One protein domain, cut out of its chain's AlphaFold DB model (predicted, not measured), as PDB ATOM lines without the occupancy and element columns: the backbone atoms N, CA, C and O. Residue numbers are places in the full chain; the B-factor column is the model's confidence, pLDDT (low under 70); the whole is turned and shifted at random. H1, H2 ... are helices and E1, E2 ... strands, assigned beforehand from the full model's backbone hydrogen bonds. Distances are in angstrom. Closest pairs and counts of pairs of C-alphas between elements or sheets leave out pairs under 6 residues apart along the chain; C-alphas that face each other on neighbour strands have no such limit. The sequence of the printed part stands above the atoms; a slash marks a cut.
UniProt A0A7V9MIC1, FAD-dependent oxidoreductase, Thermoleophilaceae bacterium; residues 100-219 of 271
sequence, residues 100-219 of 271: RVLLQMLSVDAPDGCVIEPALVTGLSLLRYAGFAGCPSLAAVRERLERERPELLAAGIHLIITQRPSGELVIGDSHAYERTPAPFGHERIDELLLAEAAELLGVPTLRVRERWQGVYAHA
ATOM      1  N   ARG A 100     354.782 308.894 222.283       96.25
ATOM      2  CA  ARG A 100     354.242 310.212 222.619       96.25
ATOM      3  C   ARG A 100     353.619 310.861 221.400       96.25
ATOM      4  O   ARG A 100     354.045 310.646 220.266       96.25
ATOM      5  N   VAL A 101     352.625 311.690 221.666       95.44
ATOM      6  CA  VAL A 101     352.045 312.599 220.686       95.44
ATOM      7  C   VAL A 101     352.315 314.016 221.137       95.44
ATOM      8  O   VAL A 101     352.029 314.357 222.285       95.44
ATOM      9  N   LEU A 102     352.849 314.824 220.228       95.50
ATOM     10  CA  LEU A 102     353.018 316.256 220.400       95.50
ATOM     11  C   LEU A 102     351.857 316.993 219.741       95.50
ATOM     12  O   LEU A 102     351.477 316.694 218.606       95.50
ATOM     13  N   LEU A 103     351.371 318.004 220.452       95.50
ATOM     14  CA  LEU A 103     350.301 318.898 220.037       95.50
ATOM     15  C   LEU A 103     350.803 320.336 220.056       95.50
ATOM     16  O   LEU A 103     351.391 320.743 221.057       95.50
ATOM     17  N   GLN A 104     350.518 321.128 219.025       97.00
ATOM     18  CA  GLN A 104     350.636 322.585 219.097       97.00
ATOM     19  C   GLN A 104     349.272 323.210 219.355       97.00
ATOM     20  O   GLN A 104     348.281 322.893 218.696       97.00
ATOM     21  N   MET A 105     349.250 324.097 220.343       96.56
ATOM     22  CA  MET A 105     348.055 324.756 220.839       96.56
ATOM     23  C   MET A 105     348.291 326.256 220.934       96.56
ATOM     24  O   MET A 105     349.371 326.712 221.328       96.56
ATOM     25  N   LEU A 106     347.246 327.026 220.650       97.69
ATOM     26  CA  LEU A 106     347.276 328.477 220.707       97.69
ATOM     27  C   LEU A 106     346.105 329.007 221.525       97.69
ATOM     28  O   LEU A 106     345.025 328.419 221.566       97.69
ATOM     29  N   SER A 107     346.312 330.161 222.154       97.44
ATOM     30  CA  SER A 107     345.221 330.994 222.648       97.44
ATOM     31  C   SER A 107     345.217 332.307 221.885       97.44
ATOM     32  O   SER A 107     346.275 332.918 221.707       97.44
ATOM     33  N   VAL A 108     344.045 332.733 221.425       98.12
ATOM     34  CA  VAL A 108     343.848 333.956 220.644       98.12
ATOM     35  C   VAL A 108     342.717 334.798 221.222       98.12
ATOM     36  O   VAL A 108     341.835 334.291 221.916       98.12
ATOM     37  N   ASP A 109     342.725 336.086 220.898       97.44
ATOM     38  CA  ASP A 109     341.568 336.947 221.151       97.44
ATOM     39  C   ASP A 109     340.341 336.434 220.388       97.44
ATOM     40  O   ASP A 109     340.447 336.073 219.214       97.44
ATOM     41  N   ALA A 110     339.175 336.442 221.039       96.31
ATOM     42  CA  ALA A 110     337.912 336.248 220.342       96.31
ATOM     43  C   ALA A 110     337.655 337.456 219.422       96.31
ATOM     44  O   ALA A 110     337.570 338.587 219.925       96.31
ATOM     45  N   PRO A 111     337.564 337.264 218.093       93.56
ATOM     46  CA  PRO A 111     337.323 338.366 217.172       93.56
ATOM     47  C   PRO A 111     335.983 339.032 217.475       93.56
ATOM     48  O   PRO A 111     334.999 338.350 217.746       93.56
ATOM     49  N   ASP A 112     335.966 340.365 217.468       88.38
ATOM     50  CA  ASP A 112     334.775 341.190 217.715       88.38
ATOM     51  C   ASP A 112     333.996 340.833 219.001       88.38
ATOM     52  O   ASP A 112     332.805 341.113 219.121       88.38
ATOM     53  N   GLY A 113     334.670 340.224 219.986       85.81
ATOM     54  CA  GLY A 113     334.046 339.775 221.234       85.81
ATOM     55  C   GLY A 113     333.079 338.604 221.052       85.81
ATOM     56  O   GLY A 113     332.156 338.453 221.852       85.81
ATOM     57  N   CYS A 114     333.259 337.800 220.001       90.69
ATOM     58  CA  CYS A 114     332.379 336.684 219.697       90.69
ATOM     59  C   CYS A 114     332.308 335.668 220.848       90.69
ATOM     60  O   CYS A 114     333.276 335.441 221.581       90.69
ATOM     61  N   VAL A 115     331.138 335.045 220.993       92.75
ATOM     62  CA  VAL A 115     330.902 333.992 221.983       92.75
ATOM     63  C   VAL A 115     330.725 332.665 221.256       92.75
ATOM     64  O   VAL A 115     329.911 332.548 220.342       92.75
ATOM     65  N   ILE A 116     331.510 331.672 221.662       92.19
ATOM     66  CA  ILE A 116     331.486 330.300 221.159       92.19
ATOM     67  C   ILE A 116     331.146 329.398 222.345       92.19
ATOM     68  O   ILE A 116     332.013 328.937 223.092       92.19
ATOM     69  N   GLU A 117     329.845 329.190 222.540       89.31
ATOM     70  CA  GLU A 117     329.331 328.374 223.637       89.31
ATOM     71  C   GLU A 117     329.612 326.877 223.480       89.31
ATOM     72  O   GLU A 117     330.035 326.288 224.473       89.31
ATOM     73  N   PRO A 118     329.415 326.214 222.322       92.25
ATOM     74  CA  PRO A 118     329.804 324.815 222.148       92.25
ATOM     75  C   PRO A 118     331.301 324.674 221.838       92.25
ATOM     76  O   PRO A 118     331.937 325.590 221.327       92.25
ATOM     77  N   ALA A 119     331.878 323.498 222.107       93.50
ATOM     78  CA  ALA A 119     333.166 323.163 221.504       93.50
ATOM     79  C   ALA A 119     332.955 322.998 219.997       93.50
ATOM     80  O   ALA A 119     332.105 322.216 219.572       93.50
ATOM     81  N   LEU A 120     333.717 323.724 219.189       94.31
ATOM     82  CA  LEU A 120     333.696 323.548 217.747       94.31
ATOM     83  C   LEU A 120     334.716 322.503 217.360       94.31
ATOM     84  O   LEU A 120     335.870 322.589 217.766       94.31
ATOM     85  N   VAL A 121     334.286 321.543 216.552       93.19
ATOM     86  CA  VAL A 121     335.120 320.456 216.055       93.19
ATOM     87  C   VAL A 121     334.863 320.330 214.559       93.19
ATOM     88  O   VAL A 121     333.729 320.126 214.130       93.19
ATOM     89  N   THR A 122     335.905 320.497 213.747       91.62
ATOM     90  CA  THR A 122     335.760 320.501 212.283       91.62
ATOM     91  C   THR A 122     335.706 319.096 211.686       91.62
ATOM     92  O   THR A 122     336.061 318.102 212.325       91.62
ATOM     93  N   GLY A 123     335.316 319.015 210.408       88.88
ATOM     94  CA  GLY A 123     335.211 317.761 209.656       88.88
ATOM     95  C   GLY A 123     336.508 316.945 209.566       88.88
ATOM     96  O   GLY A 123     336.435 315.735 209.369       88.88
ATOM     97  N   LEU A 124     337.678 317.559 209.779       91.00
ATOM     98  CA  LEU A 124     338.963 316.853 209.900       91.00
ATOM     99  C   LEU A 124     338.925 315.789 211.009       91.00
ATOM    100  O   LEU A 124     339.482 314.703 210.861       91.00
ATOM    101  N   SER A 125     338.183 316.058 212.086       90.81
ATOM    102  CA  SER A 125     338.032 315.143 213.220       90.81
ATOM    103  C   SER A 125     337.244 313.878 212.881       90.81
ATOM    104  O   SER A 125     337.411 312.859 213.554       90.81
ATOM    105  N   LEU A 126     336.426 313.899 211.819       91.50
ATOM    106  CA  LEU A 126     335.704 312.710 211.354       91.50
ATOM    107  C   LEU A 126     336.677 311.605 210.932       91.50
ATOM    108  O   LEU A 126     336.391 310.431 211.135       91.50
ATOM    109  N   LEU A 127     337.843 311.970 210.387       91.12
ATOM    110  CA  LEU A 127     338.878 311.012 209.991       91.12
ATOM    111  C   LEU A 127     339.687 310.466 211.176       91.12
ATOM    112  O   LEU A 127     340.463 309.527 210.985       91.12
ATOM    113  N   ARG A 128     339.541 311.065 212.364       87.06
ATOM    114  CA  ARG A 128     340.354 310.777 213.549       87.06
ATOM    115  C   ARG A 128     339.642 309.894 214.564       87.06
ATOM    116  O   ARG A 128     340.242 308.945 215.058       87.06
ATOM    117  N   TYR A 129     338.394 310.207 214.905       86.50
ATOM    118  CA  TYR A 129     337.695 309.478 215.960       86.50
ATOM    119  C   TYR A 129     337.076 308.183 215.434       86.50
ATOM    120  O   TYR A 129     336.256 308.194 214.516       86.50
ATOM    121  N   ALA A 130     337.411 307.065 216.084       84.31
ATOM    122  CA  ALA A 130     336.922 305.733 215.723       84.31
ATOM    123  C   ALA A 130     335.386 305.624 215.722       84.31
ATOM    124  O   ALA A 130     334.831 304.821 214.974       84.31
ATOM    125  N   GLY A 131     334.688 306.477 216.483       86.69
ATOM    126  CA  GLY A 131     333.224 306.561 216.474       86.69
ATOM    127  C   GLY A 131     332.616 306.858 215.094       86.69
ATOM    128  O   GLY A 131     331.474 306.484 214.847       86.69
ATOM    129  N   PHE A 132     333.376 307.459 214.171       90.56
ATOM    130  CA  PHE A 132     332.933 307.721 212.797       90.56
ATOM    131  C   PHE A 132     333.360 306.646 211.792       90.56
ATOM    132  O   PHE A 132     332.955 306.711 210.633       90.56
ATOM    133  N   ALA A 133     334.140 305.636 212.200       88.62
ATOM    134  CA  ALA A 133     334.667 304.612 211.292       88.62
ATOM    135  C   ALA A 133     333.562 303.831 210.552       88.62
ATOM    136  O   ALA A 133     333.783 303.351 209.444       88.62
ATOM    137  N   GLY A 134     332.364 303.738 211.142       91.25
ATOM    138  CA  GLY A 134     331.193 303.102 210.533       91.25
ATOM    139  C   GLY A 134     330.409 303.977 209.546       91.25
ATOM    140  O   GLY A 134     329.438 303.497 208.962       91.25
ATOM    141  N   CYS A 135     330.768 305.251 209.355       93.44
ATOM    142  CA  CYS A 135     330.038 306.152 208.462       93.44
ATOM    143  C   CYS A 135     330.309 305.815 206.980       93.44
ATOM    144  O   CYS A 135     331.452 305.944 206.536       93.44
ATOM    145  N   PRO A 136     329.283 305.493 206.161       94.62
ATOM    146  CA  PRO A 136     329.482 305.137 204.749       94.62
ATOM    147  C   PRO A 136     330.141 306.240 203.908       94.62
ATOM    148  O   PRO A 136     330.798 305.959 202.910       94.62
ATOM    149  N   SER A 137     329.978 307.504 204.308       92.75
ATOM    150  CA  SER A 137     330.534 308.676 203.625       92.75
ATOM    151  C   SER A 137     331.987 308.994 203.999       92.75
ATOM    152  O   SER A 137     332.578 309.888 203.391       92.75
ATOM    153  N   LEU A 138     332.591 308.286 204.964       94.50
ATOM    154  CA  LEU A 138     333.915 308.632 205.490       94.50
ATOM    155  C   LEU A 138     335.016 308.567 204.422       94.50
ATOM    156  O   LEU A 138     335.899 309.422 204.395       94.50
ATOM    157  N   ALA A 139     334.938 307.597 203.505       95.12
ATOM    158  CA  ALA A 139     335.891 307.463 202.403       95.12
ATOM    159  C   ALA A 139     335.866 308.680 201.460       95.12
ATOM    160  O   ALA A 139     336.920 309.196 201.098       95.12
ATOM    161  N   ALA A 140     334.677 309.198 201.136       95.06
ATOM    162  CA  ALA A 140     334.533 310.388 200.295       95.06
ATOM    163  C   ALA A 140     335.046 311.658 200.999       95.06
ATOM    164  O   ALA A 140     335.646 312.529 200.370       95.06
ATOM    165  N   VAL A 141     334.844 311.762 202.319       93.56
ATOM    166  CA  VAL A 141     335.416 312.851 203.130       93.56
ATOM    167  C   VAL A 141     336.944 312.794 203.106       93.56
ATOM    168  O   VAL A 141     337.580 313.831 202.915       93.56
ATOM    169  N   ARG A 142     337.523 311.594 203.247       95.25
ATOM    170  CA  ARG A 142     338.971 311.372 203.178       95.25
ATOM    171  C   ARG A 142     339.546 311.798 201.832       95.25
ATOM    172  O   ARG A 142     340.422 312.653 201.813       95.25
ATOM    173  N   GLU A 143     339.005 311.280 200.731       96.50
ATOM    174  CA  GLU A 143     339.474 311.595 199.374       96.50
ATOM    175  C   GLU A 143     339.430 313.106 199.094       96.50
ATOM    176  O   GLU A 143     340.375 313.684 198.552       96.50
ATOM    177  N   ARG A 144     338.351 313.779 199.513       94.94
ATOM    178  CA  ARG A 144     338.237 315.232 199.364       94.94
ATOM    179  C   ARG A 144     339.327 315.972 200.135       94.94
ATOM    180  O   ARG A 144     339.945 316.865 199.567       94.94
ATOM    181  N   LEU A 145     339.562 315.616 201.398       94.19
ATOM    182  CA  LEU A 145     340.569 316.276 202.234       94.19
ATOM    183  C   LEU A 145     341.995 316.003 201.744       94.19
ATOM    184  O   LEU A 145     342.812 316.916 201.748       94.19
ATOM    185  N   GLU A 146     342.282 314.795 201.258       96.25
ATOM    186  CA  GLU A 146     343.576 314.452 200.654       96.25
ATOM    187  C   GLU A 146     343.843 315.252 199.373       96.25
ATOM    188  O   GLU A 146     344.976 315.661 199.126       96.25
ATOM    189  N   ARG A 147     342.805 315.526 198.575       97.31
ATOM    190  CA  ARG A 147     342.918 316.344 197.361       97.31
ATOM    191  C   ARG A 147     342.997 317.843 197.650       97.31
ATOM    192  O   ARG A 147     343.752 318.546 196.987       97.31
ATOM    193  N   GLU A 148     342.152 318.345 198.545       95.06
ATOM    194  CA  GLU A 148     341.964 319.788 198.744       95.06
ATOM    195  C   GLU A 148     342.909 320.361 199.793       95.06
ATOM    196  O   GLU A 148     343.394 321.473 199.606       95.06
ATOM    197  N   ARG A 149     343.152 319.624 200.881       95.00
ATOM    198  CA  ARG A 149     343.826 320.108 202.094       95.00
ATOM    199  C   ARG A 149     344.916 319.138 202.606       95.00
ATOM    200  O   ARG A 149     344.952 318.852 203.812       95.00
ATOM    201  N   PRO A 150     345.796 318.584 201.745       96.81
ATOM    202  CA  PRO A 150     346.793 317.592 202.164       96.81
ATOM    203  C   PRO A 150     347.743 318.112 203.252       96.81
ATOM    204  O   PRO A 150     348.218 317.336 204.078       96.81
ATOM    205  N   GLU A 151     348.000 319.419 203.291       97.19
ATOM    206  CA  GLU A 151     348.854 320.068 204.285       97.19
ATOM    207  C   GLU A 151     348.311 319.950 205.715       97.19
ATOM    208  O   GLU A 151     349.095 319.785 206.649       97.19
ATOM    209  N   LEU A 152     346.985 319.974 205.893       96.81
ATOM    210  CA  LEU A 152     346.360 319.816 207.209       96.81
ATOM    211  C   LEU A 152     346.452 318.373 207.694       96.81
ATOM    212  O   LEU A 152     346.752 318.126 208.862       96.81
ATOM    213  N   LEU A 153     346.233 317.419 206.782       95.94
ATOM    214  CA  LEU A 153     346.349 315.993 207.079       95.94
ATOM    215  C   LEU A 153     347.791 315.622 207.435       95.94
ATOM    216  O   LEU A 153     348.013 314.915 208.415       95.94
ATOM    217  N   ALA A 154     348.766 316.142 206.685       95.44
ATOM    218  CA  ALA A 154     350.185 315.929 206.954       95.44
ATOM    219  C   ALA A 154     350.622 316.508 208.310       95.44
ATOM    220  O   ALA A 154     351.463 315.918 208.981       95.44
ATOM    221  N   ALA A 155     350.030 317.629 208.735       96.00
ATOM    222  CA  ALA A 155     350.260 318.224 210.052       96.00
ATOM    223  C   ALA A 155     349.464 317.545 211.190       96.00
ATOM    224  O   ALA A 155     349.568 317.952 212.350       96.00
ATOM    225  N   GLY A 156     348.630 316.545 210.880       95.12
ATOM    226  CA  GLY A 156     347.756 315.896 211.857       95.12
ATOM    227  C   GLY A 156     346.740 316.852 212.486       95.12
ATOM    228  O   GLY A 156     346.332 316.645 213.629       95.12
ATOM    229  N   ILE A 157     346.371 317.922 211.775       95.88
ATOM    230  CA  ILE A 157     345.449 318.938 212.276       95.88
ATOM    231  C   ILE A 157     344.030 318.390 212.242       95.88
ATOM    232  O   ILE A 157     343.528 317.969 211.198       95.88
ATOM    233  N   HIS A 158     343.351 318.484 213.380       91.88
ATOM    234  CA  HIS A 158     341.901 318.441 213.423       91.88
ATOM    235  C   HIS A 158     341.403 319.612 214.265       91.88
ATOM    236  O   HIS A 158     341.397 319.575 215.488       91.88
ATOM    237  N   LEU A 159     341.034 320.699 213.583       95.12
ATOM    238  CA  LEU A 159     340.743 321.961 214.247       95.12
ATOM    239  C   LEU A 159     339.591 321.807 215.256       95.12
ATOM    240  O   LEU A 159     338.468 321.442 214.885       95.12
ATOM    241  N   ILE A 160     339.901 322.146 216.503       95.50
ATOM    242  CA  ILE A 160     339.043 322.316 217.661       95.50
ATOM    243  C   ILE A 160     339.177 323.768 218.129       95.50
ATOM    244  O   ILE A 160     340.285 324.266 218.346       95.50
ATOM    245  N   ILE A 161     338.042 324.437 218.323       96.12
ATOM    246  CA  ILE A 161     337.976 325.767 218.934       96.12
ATOM    247  C   ILE A 161     337.099 325.681 220.175       96.12
ATOM    248  O   ILE A 161     335.953 325.235 220.124       96.12
ATOM    249  N   THR A 162     337.630 326.131 221.304       95.69
ATOM    250  CA  THR A 162     336.868 326.291 222.546       95.69
ATOM    251  C   THR A 162     337.075 327.691 223.093       95.69
ATOM    252  O   THR A 162     338.089 328.319 222.806       95.69
ATOM    253  N   GLN A 163     336.133 328.191 223.888       95.00
ATOM    254  CA  GLN A 163     336.274 329.484 224.550       95.00
ATOM    255  C   GLN A 163     336.460 329.301 226.055       95.00
ATOM    256  O   GLN A 163     335.726 328.540 226.696       95.00
ATOM    257  N   ARG A 164     337.463 329.989 226.610       93.06
ATOM    258  CA  ARG A 164     337.708 330.053 228.056       93.06
ATOM    259  C   ARG A 164     336.692 330.973 228.739       93.06
ATOM    260  O   ARG A 164     336.188 331.892 228.098       93.06
ATOM    261  N   PRO A 165     336.465 330.826 230.059       90.69
ATOM    262  CA  PRO A 165     335.635 331.762 230.824       90.69
ATOM    263  C   PRO A 165     336.104 333.225 230.752       90.69
ATOM    264  O   PRO A 165     335.297 334.137 230.883       90.69
ATOM    265  N   SER A 166     337.402 333.453 230.536       90.06
ATOM    266  CA  SER A 166     338.009 334.774 230.333       90.06
ATOM    267  C   SER A 166     337.772 335.364 228.933       90.06
ATOM    268  O   SER A 166     338.069 336.535 228.710       90.06
ATOM    269  N   GLY A 167     337.194 334.590 228.008       93.69
ATOM    270  CA  GLY A 167     336.783 335.026 226.673       93.69
ATOM    271  C   GLY A 167     337.762 334.677 225.553       93.69
ATOM    272  O   GLY A 167     337.348 334.670 224.395       93.69
ATOM    273  N   GLU A 168     339.022 334.341 225.845       95.75
ATOM    274  CA  GLU A 168     339.967 333.918 224.806       95.75
ATOM    275  C   GLU A 168     339.555 332.580 224.186       95.75
ATOM    276  O   GLU A 168     339.069 331.667 224.866       95.75
ATOM    277  N   LEU A 169     339.820 332.445 222.887       96.94
ATOM    278  CA  LEU A 169     339.659 331.187 222.179       96.94
ATOM    279  C   LEU A 169     340.924 330.347 222.350       96.94
ATOM    280  O   LEU A 169     342.042 330.855 222.256       96.94
ATOM    281  N   VAL A 170     340.747 329.057 222.599       96.75
ATOM    282  CA  VAL A 170     341.786 328.033 222.539       96.75
ATOM    283  C   VAL A 170     341.608 327.275 221.238       96.75
ATOM    284  O   VAL A 170     340.532 326.737 220.974       96.75
ATOM    285  N   ILE A 171     342.678 327.245 220.455       96.88
ATOM    286  CA  ILE A 171     342.745 326.617 219.145       96.88
ATOM    287  C   ILE A 171     343.763 325.488 219.215       96.88
ATOM    288  O   ILE A 171     344.887 325.672 219.686       96.88
ATOM    289  N   GLY A 172     343.362 324.330 218.725       94.25
ATOM    290  CA  GLY A 172     344.219 323.173 218.536       94.25
ATOM    291  C   GLY A 172     343.530 322.178 217.613       94.25
ATOM    292  O   GLY A 172     342.515 322.506 217.027       94.25
ATOM    293  N   ASP A 173     344.040 320.980 217.428       92.62
ATOM    294  CA  ASP A 173     345.425 320.613 217.671       92.62
ATOM    295  C   ASP A 173     345.998 319.839 216.484       92.62
ATOM    296  O   ASP A 173     345.292 319.236 215.670       92.62
ATOM    297  N   SER A 174     347.315 319.948 216.345       95.06
ATOM    298  CA  SER A 174     348.138 319.170 215.419       95.06
ATOM    299  C   SER A 174     348.571 317.867 216.068       95.06
ATOM    300  O   SER A 174     348.580 317.785 217.288       95.06
ATOM    301  N   HIS A 175     349.027 316.886 215.292       94.75
ATOM    302  CA  HIS A 175     349.487 315.612 215.845       94.75
ATOM    303  C   HIS A 175     350.788 315.169 215.191       94.75
ATOM    304  O   HIS A 175     350.806 314.844 214.006       94.75
ATOM    305  N   ALA A 176     351.851 315.091 215.989       94.19
ATOM    306  CA  ALA A 176     353.106 314.454 215.605       94.19
ATOM    307  C   ALA A 176     353.409 313.298 216.563       94.19
ATOM    308  O   ALA A 176     353.388 313.473 217.780       94.19
ATOM    309  N   TYR A 177     353.664 312.113 216.011       92.81
ATOM    310  CA  TYR A 177     353.942 310.901 216.778       92.81
ATOM    311  C   TYR A 177     355.448 310.702 216.863       92.81
ATOM    312  O   TYR A 177     356.104 310.481 215.845       92.81
ATOM    313  N   GLU A 178     355.996 310.763 218.072       89.31
ATOM    314  CA  GLU A 178     357.431 310.645 218.293       89.31
ATOM    315  C   GLU A 178     357.733 309.814 219.533       89.31
ATOM    316  O   GLU A 178     357.012 309.825 220.532       89.31
ATOM    317  N   ARG A 179     358.861 309.105 219.496       86.31
ATOM    318  CA  ARG A 179     359.393 308.449 220.692       86.31
ATOM    319  C   ARG A 179     360.060 309.459 221.626       86.31
ATOM    320  O   ARG A 179     359.856 309.405 222.838       86.31
ATOM    321  N   THR A 180     360.802 310.398 221.040       87.62
ATOM    322  CA  THR A 180     361.572 311.425 221.749       87.62
ATOM    323  C   THR A 180     361.198 312.808 221.210       87.62
ATOM    324  O   THR A 180     361.869 313.287 220.299       87.62
ATOM    325  N   PRO A 181     360.140 313.429 221.763       88.50
ATOM    326  CA  PRO A 181     359.660 314.745 221.363       88.50
ATOM    327  C   PRO A 181     360.746 315.816 221.352       88.50
ATOM    328  O   PRO A 181     361.447 316.006 222.352       88.50
ATOM    329  N   ALA A 182     360.825 316.585 220.268       89.00
ATOM    330  CA  ALA A 182     361.534 317.856 220.304       89.00
ATOM    331  C   ALA A 182     360.836 318.851 221.264       89.00
ATOM    332  O   ALA A 182     359.608 318.851 221.389       89.00
ATOM    333  N   PRO A 183     361.592 319.744 221.933       89.56
ATOM    334  CA  PRO A 183     361.013 320.783 222.785       89.56
ATOM    335  C   PRO A 183     360.534 322.016 221.994       89.56
ATOM    336  O   PRO A 183     360.095 322.993 222.598       89.56
ATOM    337  N   PHE A 184     360.682 322.017 220.665       93.25
ATOM    338  CA  PHE A 184     360.403 323.160 219.797       93.25
ATOM    339  C   PHE A 184     359.154 322.906 218.953       93.25
ATOM    340  O   PHE A 184     359.018 321.838 218.365       93.25
ATOM    341  N   GLY A 185     358.292 323.917 218.842       91.56
ATOM    342  CA  GLY A 185     357.175 323.901 217.900       91.56
ATOM    343  C   GLY A 185     357.604 324.268 216.476       91.56
ATOM    344  O   GLY A 185     358.646 324.888 216.252       91.56
ATOM    345  N   HIS A 186     356.756 323.928 215.513       94.88
ATOM    346  CA  HIS A 186     356.882 324.308 214.113       94.88
ATOM    347  C   HIS A 186     355.954 325.480 213.790       94.88
ATOM    348  O   HIS A 186     354.732 325.363 213.867       94.88
ATOM    349  N   GLU A 187     356.526 326.604 213.359       96.31
ATOM    350  CA  GLU A 187     355.761 327.812 213.009       96.31
ATOM    351  C   GLU A 187     354.714 327.542 211.922       96.31
ATOM    352  O   GLU A 187     353.581 328.002 212.015       96.31
ATOM    353  N   ARG A 188     355.043 326.681 210.952       97.12
ATOM    354  CA  ARG A 188     354.114 326.299 209.886       97.12
ATOM    355  C   ARG A 188     352.825 325.651 210.406       97.12
ATOM    356  O   ARG A 188     351.772 325.834 209.803       97.12
ATOM    357  N   ILE A 189     352.894 324.893 211.499       97.19
ATOM    358  CA  ILE A 189     351.715 324.262 212.104       97.19
ATOM    359  C   ILE A 189     350.822 325.323 212.758       97.19
ATOM    360  O   ILE A 189     349.610 325.310 212.551       97.19
ATOM    361  N   ASP A 190     351.419 326.272 213.482       97.81
ATOM    362  CA  ASP A 190     350.690 327.400 214.070       97.81
ATOM    363  C   ASP A 190     350.002 328.243 212.989       97.81
ATOM    364  O   ASP A 190     348.839 328.614 213.144       97.81
ATOM    365  N   GLU A 191     350.696 328.530 211.885       98.00
ATOM    366  CA  GLU A 191     350.131 329.252 210.741       98.00
ATOM    367  C   GLU A 191     348.911 328.540 210.155       98.00
ATOM    368  O   GLU A 191     347.911 329.192 209.864       98.00
ATOM    369  N   LEU A 192     348.984 327.214 209.988       98.00
ATOM    370  CA  LEU A 192     347.863 326.415 209.494       98.00
ATOM    371  C   LEU A 192     346.679 326.473 210.463       98.00
ATOM    372  O   LEU A 192     345.572 326.779 210.037       98.00
ATOM    373  N   LEU A 193     346.901 326.255 211.763       97.94
ATOM    374  CA  LEU A 193     345.841 326.333 212.778       97.94
ATOM    375  C   LEU A 193     345.173 327.714 212.816       97.94
ATOM    376  O   LEU A 193     343.948 327.812 212.895       97.94
ATOM    377  N   LEU A 194     345.969 328.784 212.740       98.19
ATOM    378  CA  LEU A 194     345.463 330.156 212.726       98.19
ATOM    379  C   LEU A 194     344.694 330.468 211.446       98.19
ATOM    380  O   LEU A 194     343.654 331.114 211.531       98.19
ATOM    381  N   ALA A 195     345.179 330.012 210.288       97.12
ATOM    382  CA  ALA A 195     344.491 330.188 209.015       97.12
ATOM    383  C   ALA A 195     343.143 329.455 209.006       97.12
ATOM    384  O   ALA A 195     342.134 330.073 208.678       97.12
ATOM    385  N   GLU A 196     343.102 328.195 209.455       96.25
ATOM    386  CA  GLU A 196     341.857 327.421 209.527       96.25
ATOM    387  C   GLU A 196     340.838 328.060 210.471       96.25
ATOM    388  O   GLU A 196     339.656 328.176 210.144       96.25
ATOM    389  N   ALA A 197     341.284 328.501 211.649       96.44
ATOM    390  CA  ALA A 197     340.400 329.150 212.606       96.44
ATOM    391  C   ALA A 197     339.908 330.510 212.094       96.44
ATOM    392  O   ALA A 197     338.726 330.819 212.228       96.44
ATOM    393  N   ALA A 198     340.786 331.316 211.493       96.25
ATOM    394  CA  ALA A 198     340.427 332.615 210.932       96.25
ATOM    395  C   ALA A 198     339.425 332.465 209.777       96.25
ATOM    396  O   ALA A 198     338.431 333.190 209.733       96.25
ATOM    397  N   GLU A 199     339.634 331.479 208.900       94.56
ATOM    398  CA  GLU A 199     338.711 331.156 207.814       94.56
ATOM    399  C   GLU A 199     337.326 330.772 208.347       94.56
ATOM    400  O   GLU A 199     336.320 331.337 207.909       94.56
ATOM    401  N   LEU A 200     337.275 329.858 209.321       93.75
ATOM    402  CA  LEU A 200     336.028 329.384 209.921       93.75
ATOM    403  C   LEU A 200     335.258 330.513 210.626       93.75
ATOM    404  O   LEU A 200     334.032 330.589 210.524       93.75
ATOM    405  N   LEU A 201     335.978 331.408 211.308       93.88
ATOM    406  CA  LEU A 201     335.424 332.570 212.009       93.88
ATOM    407  C   LEU A 201     335.142 333.764 211.080       93.88
ATOM    408  O   LEU A 201     334.579 334.758 211.524       93.88
ATOM    409  N   GLY A 202     335.520 333.688 209.801       94.25
ATOM    410  CA  GLY A 202     335.277 334.753 208.826       94.25
ATOM    411  C   GLY A 202     336.099 336.025 209.052       94.25
ATOM    412  O   GLY A 202     335.664 337.105 208.659       94.25
ATOM    413  N   VAL A 203     337.285 335.913 209.657       95.50
ATOM    414  CA  VAL A 203     338.184 337.043 209.938       95.50
ATOM    415  C   VAL A 203     339.514 336.903 209.196       95.50
ATOM    416  O   VAL A 203     339.940 335.790 208.905       95.50
ATOM    417  N   PRO A 204     340.214 338.008 208.875       95.38
ATOM    418  CA  PRO A 204     341.456 337.925 208.105       95.38
ATOM    419  C   PRO A 204     342.630 337.367 208.915       95.38
ATOM    420  O   PRO A 204     343.509 336.720 208.355       95.38
ATOM    421  N   THR A 205     342.684 337.651 210.221       96.62
ATOM    422  CA  THR A 205     343.758 337.205 211.120       96.62
ATOM    423  C   THR A 205     343.241 337.088 212.550       96.62
ATOM    424  O   THR A 205     342.257 337.732 212.915       96.62
ATOM    425  N   LEU A 206     343.943 336.307 213.368       97.88
ATOM    426  CA  LEU A 206     343.686 336.166 214.798       97.88
ATOM    427  C   LEU A 206     344.897 336.651 215.591       97.88
ATOM    428  O   LEU A 206     346.046 336.353 215.255       97.88
ATOM    429  N   ARG A 207     344.648 337.392 216.672       97.62
ATOM    430  CA  ARG A 207     345.715 337.879 217.545       97.62
ATOM    431  C   ARG A 207     346.078 336.820 218.577       97.62
ATOM    432  O   ARG A 207     345.312 336.567 219.502       97.62
ATOM    433  N   VAL A 208     347.275 336.256 218.447       98.38
ATOM    434  CA  VAL A 208     347.807 335.262 219.389       98.38
ATOM    435  C   VAL A 208     348.189 335.899 220.722       98.38
ATOM    436  O   VAL A 208     348.849 336.938 220.766       98.38
ATOM    437  N   ARG A 209     347.793 335.240 221.811       97.62
ATOM    438  CA  ARG A 209     348.143 335.566 223.198       97.62
ATOM    439  C   ARG A 209     349.148 334.592 223.779       97.62
ATOM    440  O   ARG A 209     350.101 335.012 224.424       97.62
ATOM    441  N   GLU A 210     348.949 333.305 223.528       97.25
ATOM    442  CA  GLU A 210     349.778 332.240 224.083       97.25
ATOM    443  C   GLU A 210     349.984 331.138 223.045       97.25
ATOM    444  O   GLU A 210     349.123 330.902 222.196       97.25
ATOM    445  N   ARG A 211     351.115 330.442 223.160       97.00
ATOM    446  CA  ARG A 211     351.435 329.210 222.436       97.00
ATOM    447  C   ARG A 211     351.975 328.201 223.431       97.00
ATOM    448  O   ARG A 211     352.735 328.584 224.322       97.00
ATOM    449  N   TRP A 212     351.597 326.940 223.292       95.56
ATOM    450  CA  TRP A 212     352.175 325.867 224.093       95.56
ATOM    451  C   TRP A 212     352.159 324.541 223.344       95.56
ATOM    452  O   TRP A 212     351.423 324.360 222.374       95.56
ATOM    453  N   GLN A 213     352.977 323.617 223.838       93.88
ATOM    454  CA  GLN A 213     353.005 322.239 223.384       93.88
ATOM    455  C   GLN A 213     352.288 321.347 224.399       93.88
ATOM    456  O   GLN A 213     352.552 321.427 225.600       93.88
ATOM    457  N   GLY A 214     351.378 320.505 223.918       93.25
ATOM    458  CA  GLY A 214     350.839 319.380 224.677       93.25
ATOM    459  C   GLY A 214     351.636 318.115 224.375       93.25
ATOM    460  O   GLY A 214     352.055 317.915 223.238       93.25
ATOM    461  N   VAL A 215     351.843 317.264 225.382       94.50
ATOM    462  CA  VAL A 215     352.421 315.927 225.195       94.50
ATOM    463  C   VAL A 215     351.613 314.915 225.994       94.50
ATOM    464  O   VAL A 215     351.393 315.097 227.195       94.50
ATOM    465  N   TYR A 216     351.173 313.846 225.337       95.00
ATOM    466  CA  TYR A 216     350.486 312.734 225.990       95.00
ATOM    467  C   TYR A 216     350.953 311.383 225.424       95.00
ATOM    468  O   TYR A 216     351.588 311.326 224.369       95.00
ATOM    469  N   ALA A 217     350.697 310.302 226.164       95.81
ATOM    470  CA  ALA A 217     351.086 308.948 225.781       95.81
ATOM    471  C   ALA A 217     350.211 308.405 224.646       95.81
ATOM    472  O   ALA A 217     349.006 308.633 224.620       95.81
ATOM    473  N   HIS A 218     350.790 307.638 223.729       95.31
ATOM    474  CA  HIS A 218     350.045 307.045 222.627       95.31
ATOM    475  C   HIS A 218     350.437 305.605 222.354       95.31
ATOM    476  O   HIS A 218     351.622 305.307 222.280       95.31
ATOM    477  N   ALA A 219     349.443 304.750 222.136       93.94
ATOM    478  CA  ALA A 219     349.622 303.378 221.687       93.94
ATOM    479  C   ALA A 219     348.670 303.104 220.509       93.94
ATOM    480  O   ALA A 219     347.475 303.411 220.603       93.94
TER     481      ALA A 219
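This is residues 100 to 219 of the 271 residues of the protein "FAD-dependent oxidoreductase" of Thermoleophilaceae bacterium (UniProt A0A7V9MIC1). A strongly twisted antiparallel sheet, built on the long strands E1 and E5 side by side, has the long helix H4 packed slantwise over one face. The hairpin E2 and E3 and the short strand E4 lie beside different parts of E1, while H1, H2 and H3 form a small group off the sheet, with H3 near H4. The printed part has 120 residues with four named helices and five named strands, in the order E1 H1 H2 H3 E2 E3 E4 H4 E5, and its class is mixed, helices and strands. It is compact, with a radius of gyration of the C-alphas of 14.7 A and spans of 38 by 35 by 24 A.

E1, residues 100 to 108, has three antiparallel neighbours in the branched sheet. E3, residues 169 to 172, and E4, residues 176 to 178, lie on one side of it, and E5, residues 208 to 218, on the other side. N 106 and O 171 of E1 and E3 are 2.9 A apart, N 102 and O 176 of E1 and E4 2.8 A, and N 103 and O 214 of E1 and E5 2.9 A, each within hydrogen-bond range. H1, residues 123 to 127, touches H2, residues 138 to 148; their closest C-alphas, of Leu 127 and Arg 142, are 6.8 A apart. H3, residues 150 to 154, is close to H2 but not clearly touching, with the C-alphas of Glu 146 and Leu 153 closest at 7.2 A. E2, residues 160 to 163, forms a hairpin with E3, with N 160 and O 172 2.7 A apart; residues 120 to 121 pair antiparallel with its residues 160 to 161. H4, residues 187 to 201, is on the sheet at a height over the sheet of 9.1 A, over E1 and E3, slantwise to the strands at 52 degrees to E1 on the local plane. Its closest C-alphas to E3, of Leu 193 and Gly 172, are 6.8 A apart. In H2, H3 and H4 every O i to N i+4 pair is within hydrogen-bond range; H1 has 0 of 1, but 2 of 2 O i to N i+3 pairs.

E1 begins at C-alpha 100 (354.242, 310.212, 222.619) and is 26.0 A long. H2 measures 15.3 A. H4 starts at C-alpha 187 (355.761, 327.812, 213.009) and measures 20.9 A. E5, 28.5 A long, ends at C-alpha 218 (350.045, 307.045, 222.627).

The C-alphas of Asp 112 and Arg 179, the two farthest apart, are 41.1 A apart. The printed part has no cut; the link from E1 to H1 is long, with 14 residues. Residues 129 to 134 stand free. The mean pLDDT of the printed part is 94.1, and no printed residue is under 70.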